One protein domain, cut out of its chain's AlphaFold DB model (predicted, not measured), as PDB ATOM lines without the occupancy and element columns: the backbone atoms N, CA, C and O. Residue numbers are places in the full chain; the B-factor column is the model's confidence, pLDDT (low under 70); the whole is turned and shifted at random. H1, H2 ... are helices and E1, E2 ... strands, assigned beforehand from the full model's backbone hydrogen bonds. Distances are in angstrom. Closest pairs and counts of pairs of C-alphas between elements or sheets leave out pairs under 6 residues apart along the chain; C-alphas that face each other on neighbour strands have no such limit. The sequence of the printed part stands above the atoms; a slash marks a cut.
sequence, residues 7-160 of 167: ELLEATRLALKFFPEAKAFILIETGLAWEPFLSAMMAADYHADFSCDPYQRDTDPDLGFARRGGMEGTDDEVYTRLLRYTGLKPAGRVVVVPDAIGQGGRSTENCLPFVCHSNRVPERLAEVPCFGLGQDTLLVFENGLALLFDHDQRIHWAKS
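AT A GLANCE: This is residues 7 to 160 of the 167 residues of an uncharacterized protein of Blastopirellula marina (UniProt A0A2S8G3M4). A twisted sheet of six strands makes the middle of this domain, with H1 and H3 over one face, H5 over the other, and H4 touching H5 and grazing the sheet. The short H2, between H1 and H3 along the chain, packs on H3 and is not on the sheet. The printed part has 154 residues, with five named helices and six named strands that follow each other along the chain as H1 H2 H3 E1 H4 E2 E3 H5 E4 E5 E6; the sheet runs E1 E6 E5 E4 E2 E3, antiparallel throughout, and the class is mixed, helices and strands. The whole is compact, with a radius of gyration of the C-alphas of 14.3 A, and rounded, spanning 39 by 32 by 32 A.

IN THESE COORDINATES: Find C-alpha 7 at (167.648, 85.334, 111.598); from there H1 runs 16.0 A to residue 18. H2 is residues 20 to 24, H3 residues 34 to 42, and E1 residues 45 to 49. Look next at H4, residues 75 to 86, 16.2 A long, which begins at (173.662, 102.186, 96.528). E2, residues 93 to 98, is 15.8 A long; E3, residues 114 to 117, is followed by H5, residues 118 to 126, over a tight link with 0 residues between them. E4 is residues 137 to 141, E5 residues 145 to 149, and E6 residues 155 to 159, ending at (160.879, 85.088, 88.390).

HOW THE PARTS SIT: In the sheet, E4 E5 E6 are a meander, each strand the antiparallel neighbour of the one before; look at N 139 and O 147, 2.8 A, and N 148 and O 156, 2.8 A. Edge strand E1 pairs with E6 through N 47 and O 157, 2.9 A. E2 pairs with E4 through N 95 and O 140, 2.8 A, and forms a hairpin with edge strand E3, N 94 and O 116 being 2.9 A apart. E3, H5, E4 are a split strand-helix-strand unit, two strands running the same way with E2 between them, its crossover right-handed. H1 lies 8.5 A over the sheet and H3 8.9 A, on the same face; H5 is on the opposite face at a height of 8.2 A. H2 and H3 touch, closest at the C-alphas of Ala 22 and Ala 40, 4.8 A. H4 touches H5 with residues 75 to 79 alone, closest at the C-alphas of Asp 76 and Pro 122, 5.1 A, at a steep tilt of 40 degrees, opposite ways. Within H1, H3 and H4 each O i to N i+4 pair is within hydrogen-bond range; H2 has 0 of 1, with 1 of 2 O i to N i+3 pairs, and H5 has 3 of 5.

THE WHOLE: The C-alphas farthest apart, Glu 7 and Asp 58, are 40.4 A apart, and the printed part has no cut. The long links are E1 to H4, residues 50 to 74, and E2 to E3, residues 99 to 113. The mean pLDDT of the printed part is 84.8, and it is under 70 at residues 27 to 31, 100 to 110 and 129 to 134.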
ATOM      1  N   GLU A   7     167.614  84.526 112.813       78.12
ATOM      2  CA  GLU A   7     167.648  85.334 111.598       78.12
ATOM      3  C   GLU A   7     167.936  84.487 110.356       78.12
ATOM      4  O   GLU A   7     167.246  84.622 109.345       78.12
ATOM      5  N   LEU A   8     168.901  83.561 110.434       78.31
ATOM      6  CA  LEU A   8     169.254  82.681 109.317       78.31
ATOM      7  C   LEU A   8     168.125  81.688 109.016       78.31
ATOM      8  O   LEU A   8     167.805  81.442 107.848       78.31
ATOM      9  N   LEU A   9     167.500  81.136 110.061       79.75
ATOM     10  CA  LEU A   9     166.367  80.221 109.919       79.75
ATOM     11  C   LEU A   9     165.155  80.928 109.304       79.75
ATOM     12  O   LEU A   9     164.535  80.394 108.381       79.75
ATOM     13  N   GLU A  10     164.839  82.138 109.766       85.44
ATOM     14  CA  GLU A  10     163.723  82.917 109.235       85.44
ATOM     15  C   GLU A  10     163.988  83.395 107.803       85.44
ATOM     16  O   GLU A  10     163.110  83.261 106.948       85.44
ATOM     17  N   ALA A  11     165.198  83.872 107.500       87.25
ATOM     18  CA  ALA A  11     165.589  84.244 106.143       87.25
ATOM     19  C   ALA A  11     165.468  83.053 105.186       87.25
ATOM     20  O   ALA A  11     164.842  83.172 104.133       87.25
ATOM     21  N   THR A  12     165.970  81.881 105.585       85.56
ATOM     22  CA  THR A  12     165.854  80.641 104.801       85.56
ATOM     23  C   THR A  12     164.391  80.261 104.582       85.56
ATOM     24  O   THR A  12     163.969  79.994 103.454       85.56
ATOM     25  N   ARG A  13     163.575  80.289 105.642       88.50
ATOM     26  CA  ARG A  13     162.143  79.975 105.566       88.50
ATOM     27  C   ARG A  13     161.396  80.934 104.638       88.50
ATOM     28  O   ARG A  13     160.545  80.492 103.865       88.50
ATOM     29  N   LEU A  14     161.679  82.236 104.710       91.88
ATOM     30  CA  LEU A  14     161.054  83.242 103.852       91.88
ATOM     31  C   LEU A  14     161.540  83.148 102.407       91.88
ATOM     32  O   LEU A  14     160.703  83.190 101.513       91.88
ATOM     33  N   ALA A  15     162.836  82.948 102.170       90.56
ATOM     34  CA  ALA A  15     163.378  82.757 100.829       90.56
ATOM     35  C   ALA A  15     162.725  81.550 100.140       90.56
ATOM     36  O   ALA A  15     162.232  81.678  99.024       90.56
ATOM     37  N   LEU A  16     162.583  80.422 100.847       89.81
ATOM     38  CA  LEU A  16     161.857  79.243 100.358       89.81
ATOM     39  C   LEU A  16     160.357  79.486 100.161       89.81
ATOM     40  O   LEU A  16     159.737  78.897  99.278       89.81
ATOM     41  N   LYS A  17     159.745  80.343 100.984       92.06
ATOM     42  CA  LYS A  17     158.343  80.741 100.807       92.06
ATOM     43  C   LYS A  17     158.171  81.614  99.563       92.06
ATOM     44  O   LYS A  17     157.155  81.498  98.876       92.06
ATOM     45  N   PHE A  18     159.088  82.541  99.330       93.75
ATOM     46  CA  PHE A  18     159.004  83.540  98.271       93.75
ATOM     47  C   PHE A  18     159.433  82.968  96.920       93.75
ATOM     48  O   PHE A  18     158.749  83.223  95.934       93.75
ATOM     49  N   PHE A  19     160.454  82.110  96.903       93.69
ATOM     50  CA  PHE A  19     161.000  81.454  95.716       93.69
ATOM     51  C   PHE A  19     161.057  79.920  95.914       93.69
ATOM     52  O   PHE A  19     162.112  79.360  96.227       93.69
ATOM     53  N   PRO A  20     159.915  79.211  95.795       91.75
ATOM     54  CA  PRO A  20     159.814  77.785  96.125       91.75
ATOM     55  C   PRO A  20     160.712  76.857  95.301       91.75
ATOM     56  O   PRO A  20     161.067  75.778  95.779       91.75
ATOM     57  N   GLU A  21     161.105  77.268  94.094       91.38
ATOM     58  CA  GLU A  21     162.040  76.544  93.227       91.38
ATOM     59  C   GLU A  21     163.381  76.272  93.925       91.38
ATOM     60  O   GLU A  21     164.024  75.259  93.656       91.38
ATOM     61  N   ALA A  22     163.768  77.111  94.891       87.06
ATOM     62  CA  ALA A  22     165.007  76.950  95.643       87.06
ATOM     63  C   ALA A  22     164.979  75.798  96.661       87.06
ATOM     64  O   ALA A  22     166.029  75.402  97.164       87.06
ATOM     65  N   LYS A  23     163.814  75.189  96.936       86.00
ATOM     66  CA  LYS A  23     163.679  74.103  97.924       86.00
ATOM     67  C   LYS A  23     164.525  72.871  97.612       86.00
ATOM     68  O   LYS A  23     164.990  72.219  98.538       86.00
ATOM     69  N   ALA A  24     164.705  72.542  96.334       82.88
ATOM     70  CA  ALA A  24     165.526  71.400  95.934       82.88
ATOM     71  C   ALA A  24     167.034  71.670  96.073       82.88
ATOM     72  O   ALA A  24     167.821  70.727  96.041       82.88
ATOM     73  N   PHE A  25     167.423  72.938  96.226       77.56
ATOM     74  CA  PHE A  25     168.812  73.383  96.164       77.56
ATOM     75  C   PHE A  25     169.321  73.939  97.504       77.56
ATOM     76  O   PHE A  25     170.507  73.855  97.795       77.56
ATOM     77  N   ILE A  26     168.442  74.450  98.367       75.06
ATOM     78  CA  ILE A  26     168.804  74.911  99.712       75.06
ATOM     79  C   ILE A  26     168.755  73.734 100.691       75.06
ATOM     80  O   ILE A  26     167.687  73.175 100.953       75.06
ATOM     81  N   LEU A  27     169.902  73.387 101.278       65.38
ATOM     82  CA  LEU A  27     169.992  72.381 102.335       65.38
ATOM     83  C   LEU A  27     169.990  73.063 103.706       65.38
ATOM     84  O   LEU A  27     170.629  74.092 103.902       65.38
ATOM     85  N   ILE A  28     169.312  72.458 104.685       59.62
ATOM     86  CA  ILE A  28     169.265  72.953 106.077       59.62
ATOM     87  C   ILE A  28     170.681  73.095 106.669       59.62
ATOM     88  O   ILE A  28     170.926  73.948 107.515       59.62
ATOM     89  N   GLU A  29     171.618  72.270 106.205       58.12
ATOM     90  CA  GLU A  29     173.003  72.217 106.676       58.12
ATOM     91  C   GLU A  29     173.867  73.378 106.164       58.12
ATOM     92  O   GLU A  29     174.782  73.807 106.869       58.12
ATOM     93  N   THR A  30     173.572  73.884 104.961       57.59
ATOM     94  CA  THR A  30     174.343  74.934 104.275       57.59
ATOM     95  C   THR A  30     173.632  76.288 104.254       57.59
ATOM     96  O   THR A  30     174.291  77.307 104.064       57.59
ATOM     97  N   GLY A  31     172.319  76.323 104.498       66.00
ATOM     98  CA  GLY A  31     171.518  77.546 104.483       66.00
ATOM     99  C   GLY A  31     171.399  78.162 103.087       66.00
ATOM    100  O   GLY A  31     171.437  77.470 102.068       66.00
ATOM    101  N   LEU A  32     171.219  79.485 103.040       73.25
ATOM    102  CA  LEU A  32     171.154  80.250 101.794       73.25
ATOM    103  C   LEU A  32     172.560  80.449 101.221       73.25
ATOM    104  O   LEU A  32     173.242  81.411 101.558       73.25
ATOM    105  N   ALA A  33     172.973  79.524 100.359       73.19
ATOM    106  CA  ALA A  33     174.218  79.610  99.609       73.19
ATOM    107  C   ALA A  33     173.977  80.131  98.184       73.19
ATOM    108  O   ALA A  33     172.947  79.839  97.572       73.19
ATOM    109  N   TRP A  34     174.967  80.849  97.654       78.25
ATOM    110  CA  TRP A  34     174.969  81.419  96.309       78.25
ATOM    111  C   TRP A  34     174.708  80.396  95.194       78.25
ATOM    112  O   TRP A  34     173.707  80.491  94.485       78.25
ATOM    113  N   GLU A  35     175.576  79.389  95.049       82.38
ATOM    114  CA  GLU A  35     175.537  78.459  93.907       82.38
ATOM    115  C   GLU A  35     174.240  77.637  93.837       82.38
ATOM    116  O   GLU A  35     173.656  77.518  92.750       82.38
ATOM    117  N   PRO A  36     173.723  77.088  94.957       83.44
ATOM    118  CA  PRO A  36     172.459  76.372  94.904       83.44
ATOM    119  C   PRO A  36     171.282  77.303  94.598       83.44
ATOM    120  O   PRO A  36     170.365  76.911  93.873       83.44
ATOM    121  N   PHE A  37     171.304  78.553  95.077       87.94
ATOM    122  CA  PHE A  37     170.250  79.508  94.740       87.94
ATOM    123  C   PHE A  37     170.290  79.897  93.258       87.94
ATOM    124  O   PHE A  37     169.250  79.909  92.603       87.94
ATOM    125  N   LEU A  38     171.479  80.128  92.696       90.06
ATOM    126  CA  LEU A  38     171.646  80.367  91.262       90.06
ATOM    127  C   LEU A  38     171.131  79.179  90.431       90.06
ATOM    128  O   LEU A  38     170.403  79.378  89.458       90.06
ATOM    129  N   SER A  39     171.413  77.944  90.857       90.38
ATOM    130  CA  SER A  39     170.877  76.733  90.212       90.38
ATOM    131  C   SER A  39     169.342  76.711  90.212       90.38
ATOM    132  O   SER A  39     168.720  76.356  89.209       90.38
ATOM    133  N   ALA A  40     168.719  77.151  91.307       90.50
ATOM    134  CA  ALA A  40     167.270  77.292  91.393       90.50
ATOM    135  C   ALA A  40     166.725  78.383  90.465       90.50
ATOM    136  O   ALA A  40     165.691  78.186  89.825       90.50
ATOM    137  N   MET A  41     167.423  79.519  90.371       94.06
ATOM    138  CA  MET A  41     167.067  80.600  89.456       94.06
ATOM    139  C   MET A  41     167.088  80.104  88.011       94.06
ATOM    140  O   MET A  41     166.095  80.292  87.318       94.06
ATOM    141  N   MET A  42     168.142  79.393  87.591       93.44
ATOM    142  CA  MET A  42     168.283  78.826  86.238       93.44
ATOM    143  C   MET A  42     167.166  77.840  85.860       93.44
ATOM    144  O   MET A  42     166.844  77.696  84.682       93.44
ATOM    145  N   ALA A  43     166.548  77.176  86.841       91.50
ATOM    146  CA  ALA A  43     165.390  76.307  86.623       91.50
ATOM    147  C   ALA A  43     164.052  77.075  86.505       91.50
ATOM    148  O   ALA A  43     163.033  76.481  86.132       91.50
ATOM    149  N   ALA A  44     164.040  78.374  86.817       92.00
ATOM    150  CA  ALA A  44     162.884  79.263  86.765       92.00
ATOM    151  C   ALA A  44     162.882  80.108  85.470       92.00
ATOM    152  O   ALA A  44     163.277  79.625  84.407       92.00
ATOM    153  N   ASP A  45     162.338  81.325  85.502       94.31
ATOM    154  CA  ASP A  45     162.404  82.284  84.388       94.31
ATOM    155  C   ASP A  45     163.666  83.154  84.517       94.31
ATOM    156  O   ASP A  45     163.618  84.233  85.103       94.31
ATOM    157  N   TYR A  46     164.810  82.602  84.102       96.19
ATOM    158  CA  TYR A  46     166.152  83.122  84.386       96.19
ATOM    159  C   TYR A  46     166.710  84.040  83.303       96.19
ATOM    160  O   TYR A  46     166.646  83.739  82.110       96.19
ATOM    161  N   HIS A  47     167.399  85.084  83.752       97.31
ATOM    162  CA  HIS A  47     168.175  85.992  82.926       97.31
ATOM    163  C   HIS A  47     169.475  86.399  83.628       97.31
ATOM    164  O   HIS A  47     169.571  86.372  84.858       97.31
ATOM    165  N   ALA A  48     170.460  86.816  82.834       97.06
ATOM    166  CA  ALA A  48     171.723  87.322  83.340       97.06
ATOM    167  C   ALA A  48     172.363  88.354  82.408       97.06
ATOM    168  O   ALA A  48     172.096  88.364  81.206       97.06
ATOM    169  N   ASP A  49     173.217  89.198  82.982       96.44
ATOM    170  CA  ASP A  49     174.045  90.172  82.276       96.44
ATOM    171  C   ASP A  49     175.406  90.313  82.965       96.44
ATOM    172  O   ASP A  49     175.485  90.673  84.142       96.44
ATOM    173  N   PHE A  50     176.467  90.014  82.223       96.12
ATOM    174  CA  PHE A  50     177.860  90.026  82.664       96.12
ATOM    175  C   PHE A  50     178.630  91.202  82.043       96.12
ATOM    176  O   PHE A  50     179.850  91.238  82.097       96.12
ATOM    177  N   SER A  51     177.944  92.200  81.476       95.31
ATOM    178  CA  SER A  51     178.587  93.372  80.854       95.31
ATOM    179  C   SER A  51     179.452  94.213  81.801       95.31
ATOM    180  O   SER A  51     180.235  95.034  81.332       95.31
ATOM    181  N   CYS A  52     179.301  94.054  83.120       92.31
ATOM    182  CA  CYS A  52     180.157  94.697  84.125       92.31
ATOM    183  C   CYS A  52     181.288  93.785  84.634       92.31
ATOM    184  O   CYS A  52     182.086  94.242  85.451       92.31
ATOM    185  N   ASP A  53     181.364  92.536  84.165       93.38
ATOM    186  CA  ASP A  53     182.387  91.575  84.579       93.38
ATOM    187  C   ASP A  53     183.758  91.971  83.998       93.38
ATOM    188  O   ASP A  53     183.921  92.017  82.775       93.38
ATOM    189  N   PRO A  54     184.779  92.257  84.832       90.00
ATOM    190  CA  PRO A  54     186.118  92.586  84.342       90.00
ATOM    191  C   PRO A  54     186.805  91.413  83.621       90.00
ATOM    192  O   PRO A  54     187.803  91.620  82.928       90.00
ATOM    193  N   TYR A  55     186.285  90.194  83.780       92.69
ATOM    194  CA  TYR A  55     186.758  88.957  83.165       92.69
ATOM    195  C   TYR A  55     185.768  88.391  82.132       92.69
ATOM    196  O   TYR A  55     185.871  87.210  81.779       92.69
ATOM    197  N   GLN A  56     184.843  89.226  81.640       91.19
ATOM    198  CA  GLN A  56     183.836  88.859  80.645       91.19
ATOM    199  C   GLN A  56     184.462  88.163  79.428       91.19
ATOM    200  O   GLN A  56     185.451  88.622  78.844       91.19
ATOM    201  N   ARG A  57     183.856  87.050  79.018       93.06
ATOM    202  CA  ARG A  57     184.202  86.289  77.814       93.06
ATOM    203  C   ARG A  57     183.245  86.637  76.680       93.06
ATOM    204  O   ARG A  57     182.088  86.964  76.911       93.06
ATOM    205  N   ASP A  58     183.680  86.429  75.440       90.38
ATOM    206  CA  ASP A  58     182.858  86.691  74.243       90.38
ATOM    207  C   ASP A  58     181.529  85.915  74.207       90.38
ATOM    208  O   ASP A  58     180.590  86.300  73.512       90.38
ATOM    209  N   THR A  59     181.447  84.790  74.921       93.50
ATOM    210  CA  THR A  59     180.245  83.949  75.003       93.50
ATOM    211  C   THR A  59     179.302  84.338  76.134       93.50
ATOM    212  O   THR A  59     178.226  83.748  76.249       93.50
ATOM    213  N   ASP A  60     179.714  85.260  77.000       94.75
ATOM    214  CA  ASP A  60     178.947  85.619  78.179       94.75
ATOM    215  C   ASP A  60     177.762  86.526  77.817       94.75
ATOM    216  O   ASP A  60     177.831  87.299  76.856       94.75
ATOM    217  N   PRO A  61     176.649  86.459  78.570       94.44
ATOM    218  CA  PRO A  61     175.511  87.335  78.336       94.44
ATOM    219  C   PRO A  61     175.905  88.810  78.489       94.44
ATOM    220  O   PRO A  61     176.308  89.234  79.565       94.44
ATOM    221  N   ASP A  62     175.730  89.610  77.439       95.06
ATOM    222  CA  ASP A  62     175.824  91.074  77.492       95.06
ATOM    223  C   ASP A  62     174.484  91.663  77.071       95.06
ATOM    224  O   ASP A  62     174.108  91.643  75.896       95.06
ATOM    225  N   LEU A  63     173.748  92.192  78.042       95.25
ATOM    226  CA  LEU A  63     172.491  92.891  77.775       95.25
ATOM    227  C   LEU A  63     172.668  94.424  77.850       95.25
ATOM    228  O   LEU A  63     171.777  95.192  77.462       95.25
ATOM    229  N   GLY A  64     173.856  94.890  78.254       95.12
ATOM    230  CA  GLY A  64     174.263  96.289  78.218       95.12
ATOM    231  C   GLY A  64     174.037  97.088  79.493       95.12
ATOM    232  O   GLY A  64     173.870  98.310  79.394       95.12
ATOM    233  N   PHE A  65     174.032  96.461  80.671       94.81
ATOM    234  CA  PHE A  65     173.955  97.177  81.945       94.81
ATOM    235  C   PHE A  65     175.117  98.158  82.131       94.81
ATOM    236  O   PHE A  65     174.887  99.310  82.514       94.81
ATOM    237  N   ALA A  66     176.339  97.763  81.757       94.56
ATOM    238  CA  ALA A  66     177.514  98.638  81.811       94.56
ATOM    239  C   ALA A  66     177.305  99.948  81.035       94.56
ATOM    240  O   ALA A  66     177.576 101.035  81.541       94.56
ATOM    241  N   ARG A  67     176.684  99.879  79.847       95.88
ATOM    242  CA  ARG A  67     176.370 101.059  79.012       95.88
ATOM    243  C   ARG A  67     175.345 102.011  79.648       95.88
ATOM    244  O   ARG A  67     175.131 103.106  79.134       95.88
ATOM    245  N   ARG A  68     174.692 101.607  80.743       94.56
ATOM    246  CA  ARG A  68     173.725 102.410  81.512       94.56
ATOM    247  C   ARG A  68     174.301 102.949  82.826       94.56
ATOM    248  O   ARG A  68     173.533 103.436  83.655       94.56
ATOM    249  N   GLY A  69     175.619 102.867  83.006       92.56
ATOM    250  CA  GLY A  69     176.328 103.277  84.219       92.56
ATOM    251  C   GLY A  69     176.659 102.123  85.165       92.56
ATOM    252  O   GLY A  69     177.161 102.378  86.249       92.56
ATOM    253  N   GLY A  70     176.365 100.870  84.790       91.19
ATOM    254  CA  GLY A  70     176.814  99.680  85.519       91.19
ATOM    255  C   GLY A  70     176.544  99.739  87.024       91.19
ATOM    256  O   GLY A  70     175.445 100.099  87.452       91.19
ATOM    257  N   MET A  71     177.565  99.429  87.818       89.06
ATOM    258  CA  MET A  71     177.541  99.525  89.282       89.06
ATOM    259  C   MET A  71     178.063 100.878  89.814       89.06
ATOM    260  O   MET A  71     178.406 100.990  90.985       89.06
ATOM    261  N   GLU A  72     178.148 101.917  88.974       88.94
ATOM    262  CA  GLU A  72     178.648 103.234  89.387       88.94
ATOM    263  C   GLU A  72     177.575 104.060  90.115       88.94
ATOM    264  O   GLU A  72     176.410 104.103  89.696       88.94
ATOM    265  N   GLY A  73     177.988 104.790  91.152       88.69
ATOM    266  CA  GLY A  73     177.133 105.692  91.928       88.69
ATOM    267  C   GLY A  73     176.920 105.221  93.365       88.69
ATOM    268  O   GLY A  73     177.670 104.404  93.890       88.69
ATOM    269  N   THR A  74     175.906 105.785  94.007       87.25
ATOM    270  CA  THR A  74     175.431 105.393  95.340       87.25
ATOM    271  C   THR A  74     174.612 104.100  95.290       87.25
ATOM    272  O   THR A  74     174.051 103.755  94.249       87.25
ATOM    273  N   ASP A  75     174.465 103.416  96.428       84.56
ATOM    274  CA  ASP A  75     173.662 102.186  96.528       84.56
ATOM    275  C   ASP A  75     172.216 102.379  96.044       84.56
ATOM    276  O   ASP A  75     171.648 101.494  95.406       84.56
ATOM    277  N   ASP A  76     171.623 103.550  96.300       88.31
ATOM    278  CA  ASP A  76     170.273 103.890  95.835       88.31
ATOM    279  C   ASP A  76     170.206 104.045  94.310       88.31
ATOM    280  O   ASP A  76     169.296 103.518  93.660       88.31
ATOM    281  N   GLU A  77     171.203 104.707  93.715       91.12
ATOM    282  CA  GLU A  77     171.311 104.856  92.262       91.12
ATOM    283  C   GLU A  77     171.508 103.499  91.582       91.12
ATOM    284  O   GLU A  77     170.820 103.198  90.602       91.12
ATOM    285  N   VAL A  78     172.399 102.660  92.121       90.06
ATOM    286  CA  VAL A  78     172.671 101.311  91.606       90.06
ATOM    287  C   VAL A  78     171.435 100.427  91.744       90.06
ATOM    288  O   VAL A  78     171.010  99.814  90.763       90.06
ATOM    289  N   TYR A  79     170.791 100.406  92.913       90.50
ATOM    290  CA  TYR A  79     169.577  99.623  93.143       90.50
ATOM    291  C   TYR A  79     168.437 100.051  92.211       90.50
ATOM    292  O   TYR A  79     167.823  99.218  91.537       90.50
ATOM    293  N   THR A  80     168.198 101.358  92.086       92.31
ATOM    294  CA  THR A  80     167.192 101.906  91.167       92.31
ATOM    295  C   THR A  80     167.499 101.540  89.714       92.31
ATOM    296  O   THR A  80     166.594 101.172  88.952       92.31
ATOM    297  N   ARG A  81     168.775 101.597  89.315       94.00
ATOM    298  CA  ARG A  81     169.221 101.212  87.973       94.00
ATOM    299  C   ARG A  81     169.001  99.724  87.724       94.00
ATOM    300  O   ARG A  81     168.458  99.394  86.671       94.00
ATOM    301  N   LEU A  82     169.340  98.852  88.675       93.25
ATOM    302  CA  LEU A  82     169.111  97.406  88.595       93.25
ATOM    303  C   LEU A  82     167.627  97.091  88.383       93.25
ATOM    304  O   LEU A  82     167.285  96.362  87.452       93.25
ATOM    305  N   LEU A  83     166.730  97.683  89.177       94.31
ATOM    306  CA  LEU A  83     165.288  97.454  89.032       94.31
ATOM    307  C   LEU A  83     164.756  97.936  87.678       94.31
ATOM    308  O   LEU A  83     164.037  97.209  86.991       94.31
ATOM    309  N   ARG A  84     165.145  99.145  87.250       95.88
ATOM    310  CA  ARG A  84     164.760  99.674  85.932       95.88
ATOM    311  C   ARG A  84     165.297  98.800  84.799       95.88
ATOM    312  O   ARG A  84     164.620  98.643  83.786       95.88
ATOM    313  N   TYR A  85     166.517  98.300  84.945       95.94
ATOM    314  CA  TYR A  85     167.206  97.537  83.921       95.94
ATOM    315  C   TYR A  85     166.617  96.142  83.727       95.94
ATOM    316  O   TYR A  85     166.258  95.770  82.613       95.94
ATOM    317  N   THR A  86     166.469  95.413  84.829       94.75
ATOM    318  CA  THR A  86     165.902  94.059  84.861       94.75
ATOM    319  C   THR A  86     164.389  94.051  84.618       94.75
ATOM    320  O   THR A  86     163.812  93.010  84.313       94.75
ATOM    321  N   GLY A  87     163.725  95.202  84.772       95.50
ATOM    322  CA  GLY A  87     162.269  95.319  84.699       95.50
ATOM    323  C   GLY A  87     161.551  94.748  85.927       95.50
ATOM    324  O   GLY A  87     160.318  94.674  85.932       95.50
ATOM    325  N   LEU A  88     162.297  94.358  86.966       94.38
ATOM    326  CA  LEU A  88     161.740  93.839  88.207       94.38
ATOM    327  C   LEU A  88     160.920  94.917  88.917       94.38
ATOM    328  O   LEU A  88     161.345  96.059  89.091       94.38
ATOM    329  N   LYS A  89     159.733  94.521  89.378       95.00
ATOM    330  CA  LYS A  89     158.836  95.355  90.184       95.00
ATOM    331  C   LYS A  89     158.670  94.702  91.554       95.00
ATOM    332  O   LYS A  89     157.680  94.000  91.763       95.00
ATOM    333  N   PRO A  90     159.658  94.826  92.452       92.81
ATOM    334  CA  PRO A  90     159.573  94.225  93.773       92.81
ATOM    335  C   PRO A  90     158.426  94.848  94.573       92.81
ATOM    336  O   PRO A  90     158.122  96.033  94.434       92.81
ATOM    337  N   ALA A  91     157.776  94.035  95.399       89.50
ATOM    338  CA  ALA A  91     156.676  94.465  96.251       89.50
ATOM    339  C   ALA A  91     156.749  93.759  97.605       89.50
ATOM    340  O   ALA A  91     157.156  92.600  97.689       89.50
ATOM    341  N   GLY A  92     156.328  94.460  98.660       94.50
ATOM    342  CA  GLY A  92     156.322  93.927 100.017       94.50
ATOM    343  C   GLY A  92     157.733  93.719 100.559       94.50
ATOM    344  O   GLY A  92     158.608  94.581 100.404       94.50
ATOM    345  N   ARG A  93     157.935  92.590 101.234       96.31
ATOM    346  CA  ARG A  93     159.194  92.260 101.904       96.31
ATOM    347  C   ARG A  93     160.246  91.728 100.941       96.31
ATOM    348  O   ARG A  93     159.940  91.196  99.877       96.31
ATOM    349  N   VAL A  94     161.492  91.817 101.369       95.94
ATOM    350  CA  VAL A  94     162.645  91.211 100.713       95.94
ATOM    351  C   VAL A  94     163.533  90.566 101.764       95.94
ATOM    352  O   VAL A  94     163.751  91.134 102.837       95.94
ATOM    353  N   VAL A  95     164.005  89.363 101.457       93.81
ATOM    354  CA  VAL A  95     165.093  88.703 102.175       93.81
ATOM    355  C   VAL A  95     166.391  89.124 101.504       93.81
ATOM    356  O   VAL A  95     166.533  88.943 100.296       93.81
ATOM    357  N   VAL A  96     167.308  89.685 102.282       91.06
ATOM    358  CA  VAL A  96     168.635  90.096 101.828       91.06
ATOM    359  C   VAL A  96     169.658  89.176 102.469       91.06
ATOM    360  O   VAL A  96     169.706  89.061 103.694       91.06
ATOM    361  N   VAL A  97     170.459  88.518 101.640       86.94
ATOM    362  CA  VAL A  97     171.594  87.697 102.061       86.94
ATOM    363  C   VAL A  97     172.857  88.391 101.558       86.94
ATOM    364  O   VAL A  97     173.181  88.261 100.374       86.94
ATOM    365  N   PRO A  98     173.519  89.189 102.412       80.25
ATOM    366  CA  PRO A  98     174.814  89.764 102.087       80.25
ATOM    367  C   PRO A  98     175.897  88.682 102.168       80.25
ATOM    368  O   PRO A  98     175.844  87.823 103.046       80.25
ATOM    369  N   ASP A  99     176.875  88.752 101.269       73.31
ATOM    370  CA  ASP A  99     178.033  87.852 101.204       73.31
ATOM    371  C   ASP A  99     177.632  86.363 101.198       73.31
ATOM    372  O   ASP A  99     177.987  85.587 102.084       73.31
ATOM    373  N   ALA A 100     176.828  85.957 100.210       60.38
ATOM    374  CA  ALA A 100     176.257  84.609 100.093       60.38
ATOM    375  C   ALA A 100     177.288  83.493  99.774       60.38
ATOM    376  O   ALA A 100     176.940  82.467  99.179       60.38
ATOM    377  N   ILE A 101     178.548  83.652 100.184       52.25
ATOM    378  CA  ILE A 101     179.612  82.668 100.013       52.25
ATOM    379  C   ILE A 101     179.546  81.665 101.175       52.25
ATOM    380  O   ILE A 101     179.589  82.002 102.358       52.25
ATOM    381  N   GLY A 102     179.375  80.388 100.823       47.28
ATOM    382  CA  GLY A 102     179.345  79.273 101.770       47.28
ATOM    383  C   GLY A 102     180.684  79.054 102.493       47.28
ATOM    384  O   GLY A 102     181.663  79.751 102.264       47.28
ATOM    385  N   GLN A 103     180.724  78.027 103.352       42.38
ATOM    386  CA  GLN A 103     181.710  77.735 104.418       42.38
ATOM    387  C   GLN A 103     183.234  77.769 104.104       42.38
ATOM    388  O   GLN A 103     184.027  77.445 104.986       42.38
ATOM    389  N   GLY A 104     183.681  78.148 102.905       44.06
ATOM    390  CA  GLY A 104     185.094  78.259 102.518       44.06
ATOM    391  C   GLY A 104     185.631  79.684 102.316       44.06
ATOM    392  O   GLY A 104     186.841  79.843 102.166       44.06
ATOM    393  N   GLY A 105     184.787  80.719 102.322       43.00
ATOM    394  CA  GLY A 105     185.193  82.112 102.099       43.00
ATOM    395  C   GLY A 105     184.193  83.067 102.741       43.00
ATOM    396  O   GLY A 105     183.009  82.782 102.705       43.00
ATOM    397  N   ARG A 106     184.699  84.111 103.420       44.53
ATOM    398  CA  ARG A 106     183.970  85.110 104.239       44.53
ATOM    399  C   ARG A 106     182.580  84.661 104.715       44.53
ATOM    400  O   ARG A 106     181.549  84.944 104.136       44.53
ATOM    401  N   SER A 107     182.612  83.969 105.844       48.59
ATOM    402  CA  SER A 107     181.457  83.513 106.603       48.59
ATOM    403  C   SER A 107     180.348  84.571 106.745       48.59
ATOM    404  O   SER A 107     180.606  85.681 107.222       48.59
ATOM    405  N   THR A 108     179.099  84.171 106.479       49.81
ATOM    406  CA  THR A 108     177.865  84.876 106.898       49.81
ATOM    407  C   THR A 108     177.833  85.206 108.400       49.81
ATOM    408  O   THR A 108     177.000  85.992 108.844       49.81
ATOM    409  N   GLU A 109     178.763  84.666 109.201       50.94
ATOM    410  CA  GLU A 109     178.994  85.047 110.600       50.94
ATOM    411  C   GLU A 109     179.317  86.542 110.783       50.94
ATOM    412  O   GLU A 109     179.059  87.067 111.865       50.94
ATOM    413  N   ASN A 110     179.831  87.241 109.761       57.78
ATOM    414  CA  ASN A 110     180.096  88.686 109.845       57.78
ATOM    415  C   ASN A 110     178.942  89.557 109.326       57.78
ATOM    416  O   ASN A 110     178.833  90.714 109.730       57.78
ATOM    417  N   CYS A 111     178.096  89.022 108.440       74.06
ATOM    418  CA  CYS A 111     176.997  89.753 107.811       74.06
ATOM    419  C   CYS A 111     175.765  88.827 107.741       74.06
ATOM    420  O   CYS A 111     175.579  88.067 106.794       74.06
ATOM    421  N   LEU A 112     174.941  88.854 108.796       78.31
ATOM    422  CA  LEU A 112     173.742  88.017 108.881       78.31
ATOM    423  C   LEU A 112     172.686  88.450 107.848       78.31
ATOM    424  O   LEU A 112     172.529  89.651 107.599       78.31
ATOM    425  N   PRO A 113     171.899  87.504 107.302       84.81
ATOM    426  CA  PRO A 113     170.736  87.843 106.500       84.81
ATOM    427  C   PRO A 113     169.746  88.706 107.278       84.81
ATOM    428  O   PRO A 113     169.563  88.537 108.486       84.81
ATOM    429  N   PHE A 114     169.039  89.577 106.571       87.94
ATOM    430  CA  PHE A 114     167.994  90.400 107.166       87.94
ATOM    431  C   PHE A 114     166.776  90.510 106.255       87.94
ATOM    432  O   PHE A 114     166.817  90.229 105.056       87.94
ATOM    433  N   VAL A 115     165.660  90.925 106.846       92.75
ATOM    434  CA  VAL A 115     164.391  91.114 106.144       92.75
ATOM    435  C   VAL A 115     163.971  92.561 106.298       92.75
ATOM    436  O   VAL A 115     163.926  93.092 107.405       92.75
ATOM    437  N   CYS A 116     163.638  93.202 105.187       94.56
ATOM    438  CA  CYS A 116     163.130  94.567 105.192       94.56
ATOM    439  C   CYS A 116     162.040  94.743 104.132       94.56
ATOM    440  O   CYS A 116     161.669  93.798 103.434       94.56
ATOM    441  N   HIS A 117     161.476  95.946 104.039       96.25
ATOM    442  CA  HIS A 117     160.608  96.294 102.920       96.25
ATOM    443  C   HIS A 117     161.466  96.572 101.675       96.25
ATOM    444  O   HIS A 117     162.523  97.184 101.782       96.25
ATOM    445  N   SER A 118     161.010  96.155 100.495       94.25
ATOM    446  CA  SER A 118     161.760  96.263  99.229       94.25
ATOM    447  C   SER A 118     162.258  97.678  98.898       94.25
ATOM    448  O   SER A 118     163.359  97.831  98.389       94.25
ATOM    449  N   ASN A 119     161.509  98.725  99.253       93.25
ATOM    450  CA  ASN A 119     161.941 100.120  99.057       93.25
ATOM    451  C   ASN A 119     162.974 100.631 100.083       93.25
ATOM    452  O   ASN A 119     163.441 101.754  99.947       93.25
ATOM    453  N   ARG A 120     163.296  99.848 101.118       93.94
ATOM    454  CA  ARG A 120     164.298 100.185 102.141       93.94
ATOM    455  C   ARG A 120     165.637  99.499 101.881       93.94
ATOM    456  O   ARG A 120     166.554  99.690 102.665       93.94
ATOM    457  N   VAL A 121     165.757  98.692 100.822       91.56
ATOM    458  CA  VAL A 121     166.976  97.918 100.539       91.56
ATOM    459  C   VAL A 121     168.231  98.794 100.540       91.56
ATOM    460  O   VAL A 121     169.126  98.461 101.311       91.56
ATOM    461  N   PRO A 122     168.296  99.931  99.816       89.12
ATOM    462  CA  PRO A 122     169.498 100.770  99.821       89.12
ATOM    463  C   PRO A 122     169.864 101.281 101.218       89.12
ATOM    464  O   PRO A 122     171.006 101.157 101.647       89.12
ATOM    465  N   GLU A 123     168.877 101.782 101.969       90.44
ATOM    466  CA  GLU A 123     169.083 102.278 103.336       90.44
ATOM    467  C   GLU A 123     169.632 101.183 104.258       90.44
ATOM    468  O   GLU A 123     170.561 101.416 105.024       90.44
ATOM    469  N   ARG A 124     169.070  99.971 104.171       88.69
ATOM    470  CA  ARG A 124     169.467  98.839 105.018       88.69
ATOM    471  C   ARG A 124     170.830  98.276 104.647       88.69
ATOM    472  O   ARG A 124     171.525  97.789 105.529       88.69
ATOM    473  N   LEU A 125     171.198  98.323 103.372       81.44
ATOM    474  CA  LEU A 125     172.503  97.880 102.898       81.44
ATOM    475  C   LEU A 125     173.619  98.822 103.365       81.44
ATOM    476  O   LEU A 125     174.655  98.339 103.808       81.44
ATOM    477  N   ALA A 126     173.367 100.133 103.410       81.75
ATOM    478  CA  ALA A 126     174.313 101.112 103.955       81.75
ATOM    479  C   ALA A 126     174.594 100.934 105.466       81.75
ATOM    480  O   ALA A 126     175.633 101.366 105.961       81.75
ATOM    481  N   GLU A 127     173.683 100.298 106.216       80.44
ATOM    482  CA  GLU A 127     173.904  99.940 107.627       80.44
ATOM    483  C   GLU A 127     174.836  98.731 107.794       80.44
ATOM    484  O   GLU A 127     175.333  98.478 108.896       80.44
ATOM    485  N   VAL A 128     175.061  97.962 106.727       74.38
ATOM    486  CA  VAL A 128     175.893  96.765 106.755       74.38
ATOM    487  C   VAL A 128     177.337  97.178 106.450       74.38
ATOM    488  O   VAL A 128     177.639  97.553 105.320       74.38
ATOM    489  N   PRO A 129     178.271  97.064 107.415       57.78
ATOM    490  CA  PRO A 129     179.638  97.584 107.287       57.78
ATOM    491  C   PRO A 129     180.487  96.894 106.202       57.78
ATOM    492  O   PRO A 129     181.647  97.254 106.016       57.78
ATOM    493  N   CYS A 130     179.930  95.894 105.515       54.69
ATOM    494  CA  CYS A 130     180.580  95.096 104.485       54.69
ATOM    495  C   CYS A 130     179.997  95.304 103.069       54.69
ATOM    496  O   CYS A 130     180.592  94.800 102.121       54.69
ATOM    497  N   PHE A 131     178.899  96.056 102.900       54.66
ATOM    498  CA  PHE A 131     178.223  96.179 101.604       54.66
ATOM    499  C   PHE A 131     179.002  97.050 100.597       54.66
ATOM    500  O   PHE A 131     179.420  98.162 100.922       54.66
ATOM    501  N   GLY A 132     179.208  96.542  99.374       54.12
ATOM    502  CA  GLY A 132     179.896  97.247  98.287       54.12
ATOM    503  C   GLY A 132     180.408  96.328  97.167       54.12
ATOM    504  O   GLY A 132     180.256  95.107  97.224       54.12
ATOM    505  N   LEU A 133     181.025  96.940  96.143       49.44
ATOM    506  CA  LEU A 133     181.694  96.267  95.017       49.44
ATOM    507  C   LEU A 133     182.675  95.207  95.545       49.44
ATOM    508  O   LEU A 133     183.701  95.549  96.133       49.44
ATOM    509  N   GLY A 134     182.347  93.929  95.351       61.31
ATOM    510  CA  GLY A 134     183.156  92.802  95.823       61.31
ATOM    511  C   GLY A 134     182.446  91.823  96.762       61.31
ATOM    512  O   GLY A 134     183.129  90.982  97.345       61.31
ATOM    513  N   GLN A 135     181.122  91.914  96.930       72.62
ATOM    514  CA  GLN A 135     180.338  90.925  97.676       72.62
ATOM    515  C   GLN A 135     179.205  90.313  96.860       72.62
ATOM    516  O   GLN A 135     178.504  90.995  96.114       72.62
ATOM    517  N   ASP A 136     178.979  89.031  97.119       81.50
ATOM    518  CA  ASP A 136     177.867  88.265  96.582       81.50
ATOM    519  C   ASP A 136     176.588  88.608  97.341       81.50
ATOM    520  O   ASP A 136     176.453  88.297  98.522       81.50
ATOM    521  N   THR A 137     175.628  89.251  96.684       87.19
ATOM    522  CA  THR A 137     174.364  89.641  97.313       87.19
ATOM    523  C   THR A 137     173.196  88.952  96.639       87.19
ATOM    524  O   THR A 137     173.002  89.054  95.428       87.19
ATOM    525  N   LEU A 138     172.367  88.302  97.453       90.38
ATOM    526  CA  LEU A 138     171.108  87.708  97.027       90.38
ATOM    527  C   LEU A 138     169.927  88.469  97.642       90.38
ATOM    528  O   LEU A 138     169.838  88.657  98.856       90.38
ATOM    529  N   LEU A 139     168.982  88.852  96.788       93.56
ATOM    530  CA  LEU A 139     167.715  89.482  97.131       93.56
ATOM    531  C   LEU A 139     166.566  88.575  96.690       93.56
ATOM    532  O   LEU A 139     166.425  88.271  95.506       93.56
ATOM    533  N   VAL A 140     165.708  88.183  97.631       94.94
ATOM    534  CA  VAL A 140     164.508  87.380  97.354       94.94
ATOM    535  C   VAL A 140     163.269  88.153  97.783       94.94
ATOM    536  O   VAL A 140     163.033  88.372  98.973       94.94
ATOM    537  N   PHE A 141     162.468  88.576  96.814       96.25
ATOM    538  CA  PHE A 141     161.308  89.433  97.025       96.25
ATOM    539  C   PHE A 141     160.038  88.617  97.274       96.25
ATOM    540  O   PHE A 141     159.824  87.566  96.674       96.25
ATOM    541  N   GLU A 142     159.148  89.137  98.119       95.75
ATOM    542  CA  GLU A 142     157.909  88.475  98.547       95.75
ATOM    543  C   GLU A 142     156.979  88.076  97.395       95.75
ATOM    544  O   GLU A 142     156.266  87.070  97.482       95.75
ATOM    545  N   ASN A 143     157.021  88.826  96.295       94.12
ATOM    546  CA  ASN A 143     156.271  88.548  95.076       94.12
ATOM    547  C   ASN A 143     156.926  87.507  94.146       94.12
ATOM    548  O   ASN A 143     156.466  87.325  93.023       94.12
ATOM    549  N   GLY A 144     157.964  86.803  94.604       95.00
ATOM    550  CA  GLY A 144     158.603  85.710  93.869       95.00
ATOM    551  C   GLY A 144     159.642  86.146  92.847       95.00
ATOM    552  O   GLY A 144     159.994  85.367  91.966       95.00
ATOM    553  N   LEU A 145     160.138  87.376  92.951       96.44
ATOM    554  CA  LEU A 145     161.294  87.830  92.187       96.44
ATOM    555  C   LEU A 145     162.576  87.493  92.955       96.44
ATOM    556  O   LEU A 145     162.600  87.553  94.185       96.44
ATOM    557  N   ALA A 146     163.643  87.188  92.232       95.44
ATOM    558  CA  ALA A 146     164.984  87.069  92.780       95.44
ATOM    559  C   ALA A 146     165.950  87.928  91.960       95.44
ATOM    560  O   ALA A 146     165.875  87.941  90.730       95.44
ATOM    561  N   LEU A 147     166.837  88.641  92.648       94.62
ATOM    562  CA  LEU A 147     167.931  89.414  92.067       94.62
ATOM    563  C   LEU A 147     169.206  89.046  92.810       94.62
ATOM    564  O   LEU A 147     169.219  88.987  94.036       94.62
ATOM    565  N   LEU A 148     170.256  88.786  92.060       91.25
ATOM    566  CA  LEU A 148     171.490  88.234  92.568       91.25
ATOM    567  C   LEU A 148     172.648  88.886  91.800       91.25
ATOM    568  O   LEU A 148     172.585  88.995  90.576       91.25
ATOM    569  N   PHE A 149     173.659  89.390  92.504       88.06
ATOM    570  CA  PHE A 149     174.854  89.981  91.892       88.06
ATOM    571  C   PHE A 149     176.113  89.642  92.689       88.06
ATOM    572  O   PHE A 149     176.053  89.630  93.917       88.06
ATOM    573  N   ASP A 150     177.199  89.276  92.002       86.69
ATOM    574  CA  ASP A 150     178.429  88.790  92.645       86.69
ATOM    575  C   ASP A 150     179.542  89.828  92.719       86.69
ATOM    576  O   ASP A 150     179.458  90.936  92.185       86.69
ATOM    577  N   HIS A 151     180.615  89.433  93.396       85.38
ATOM    578  CA  HIS A 151     181.872  90.158  93.478       85.38
ATOM    579  C   HIS A 151     182.529  90.455  92.119       85.38
ATOM    580  O   HIS A 151     183.290  91.420  92.037       85.38
ATOM    581  N   ASP A 152     182.210  89.693  91.065       88.56
ATOM    582  CA  ASP A 152     182.634  89.963  89.686       88.56
ATOM    583  C   ASP A 152     181.656  90.908  88.958       88.56
ATOM    584  O   ASP A 152     181.824  91.185  87.779       88.56
ATOM    585  N   GLN A 153     180.644  91.453  89.642       89.25
ATOM    586  CA  GLN A 153     179.610  92.337  89.083       89.25
ATOM    587  C   GLN A 153     178.721  91.680  88.016       89.25
ATOM    588  O   GLN A 153     178.070  92.381  87.230       89.25
ATOM    589  N   ARG A 154     178.634  90.347  87.998       92.50
ATOM    590  CA  ARG A 154     177.651  89.632  87.179       92.50
ATOM    591  C   ARG A 154     176.279  89.774  87.812       92.50
ATOM    592  O   ARG A 154     176.131  89.634  89.022       92.50
ATOM    593  N   ILE A 155     175.266  90.051  86.998       94.00
ATOM    594  CA  ILE A 155     173.891  90.251  87.462       94.00
ATOM    595  C   ILE A 155     173.037  89.100  86.970       94.00
ATOM    596  O   ILE A 155     173.068  88.735  85.797       94.00
ATOM    597  N   HIS A 156     172.213  88.580  87.862       95.69
ATOM    598  CA  HIS A 156     171.323  87.462  87.634       95.69
ATOM    599  C   HIS A 156     169.953  87.816  88.194       95.69
ATOM    600  O   HIS A 156     169.831  88.313  89.313       95.69
ATOM    601  N   TRP A 157     168.893  87.531  87.453       97.19
ATOM    602  CA  TRP A 157     167.544  87.676  87.979       97.19
ATOM    603  C   TRP A 157     166.646  86.565  87.486       97.19
ATOM    604  O   TRP A 157     166.863  85.971  86.431       97.19
ATOM    605  N   ALA A 158     165.637  86.265  88.291       96.56
ATOM    606  CA  ALA A 158     164.649  85.275  87.937       96.56
ATOM    607  C   ALA A 158     163.283  85.611  88.520       96.56
ATOM    608  O   ALA A 158     163.163  86.280  89.551       96.56
ATOM    609  N   LYS A 159     162.246  85.087  87.874       95.56
ATOM    610  CA  LYS A 159     160.879  85.088  88.390       95.56
ATOM    611  C   LYS A 159     160.449  83.656  88.700       95.56
ATOM    612  O   LYS A 159     160.591  82.757  87.870       95.56
ATOM    613  N   SER A 160     159.912  83.452  89.901       93.44
ATOM    614  CA  SER A 160     159.296  82.188  90.301       93.44
ATOM    615  C   SER A 160     158.093  81.891  89.403       93.44
ATOM    616  O   SER A 160     157.205  82.729  89.222       93.44
TER     617      SER A 160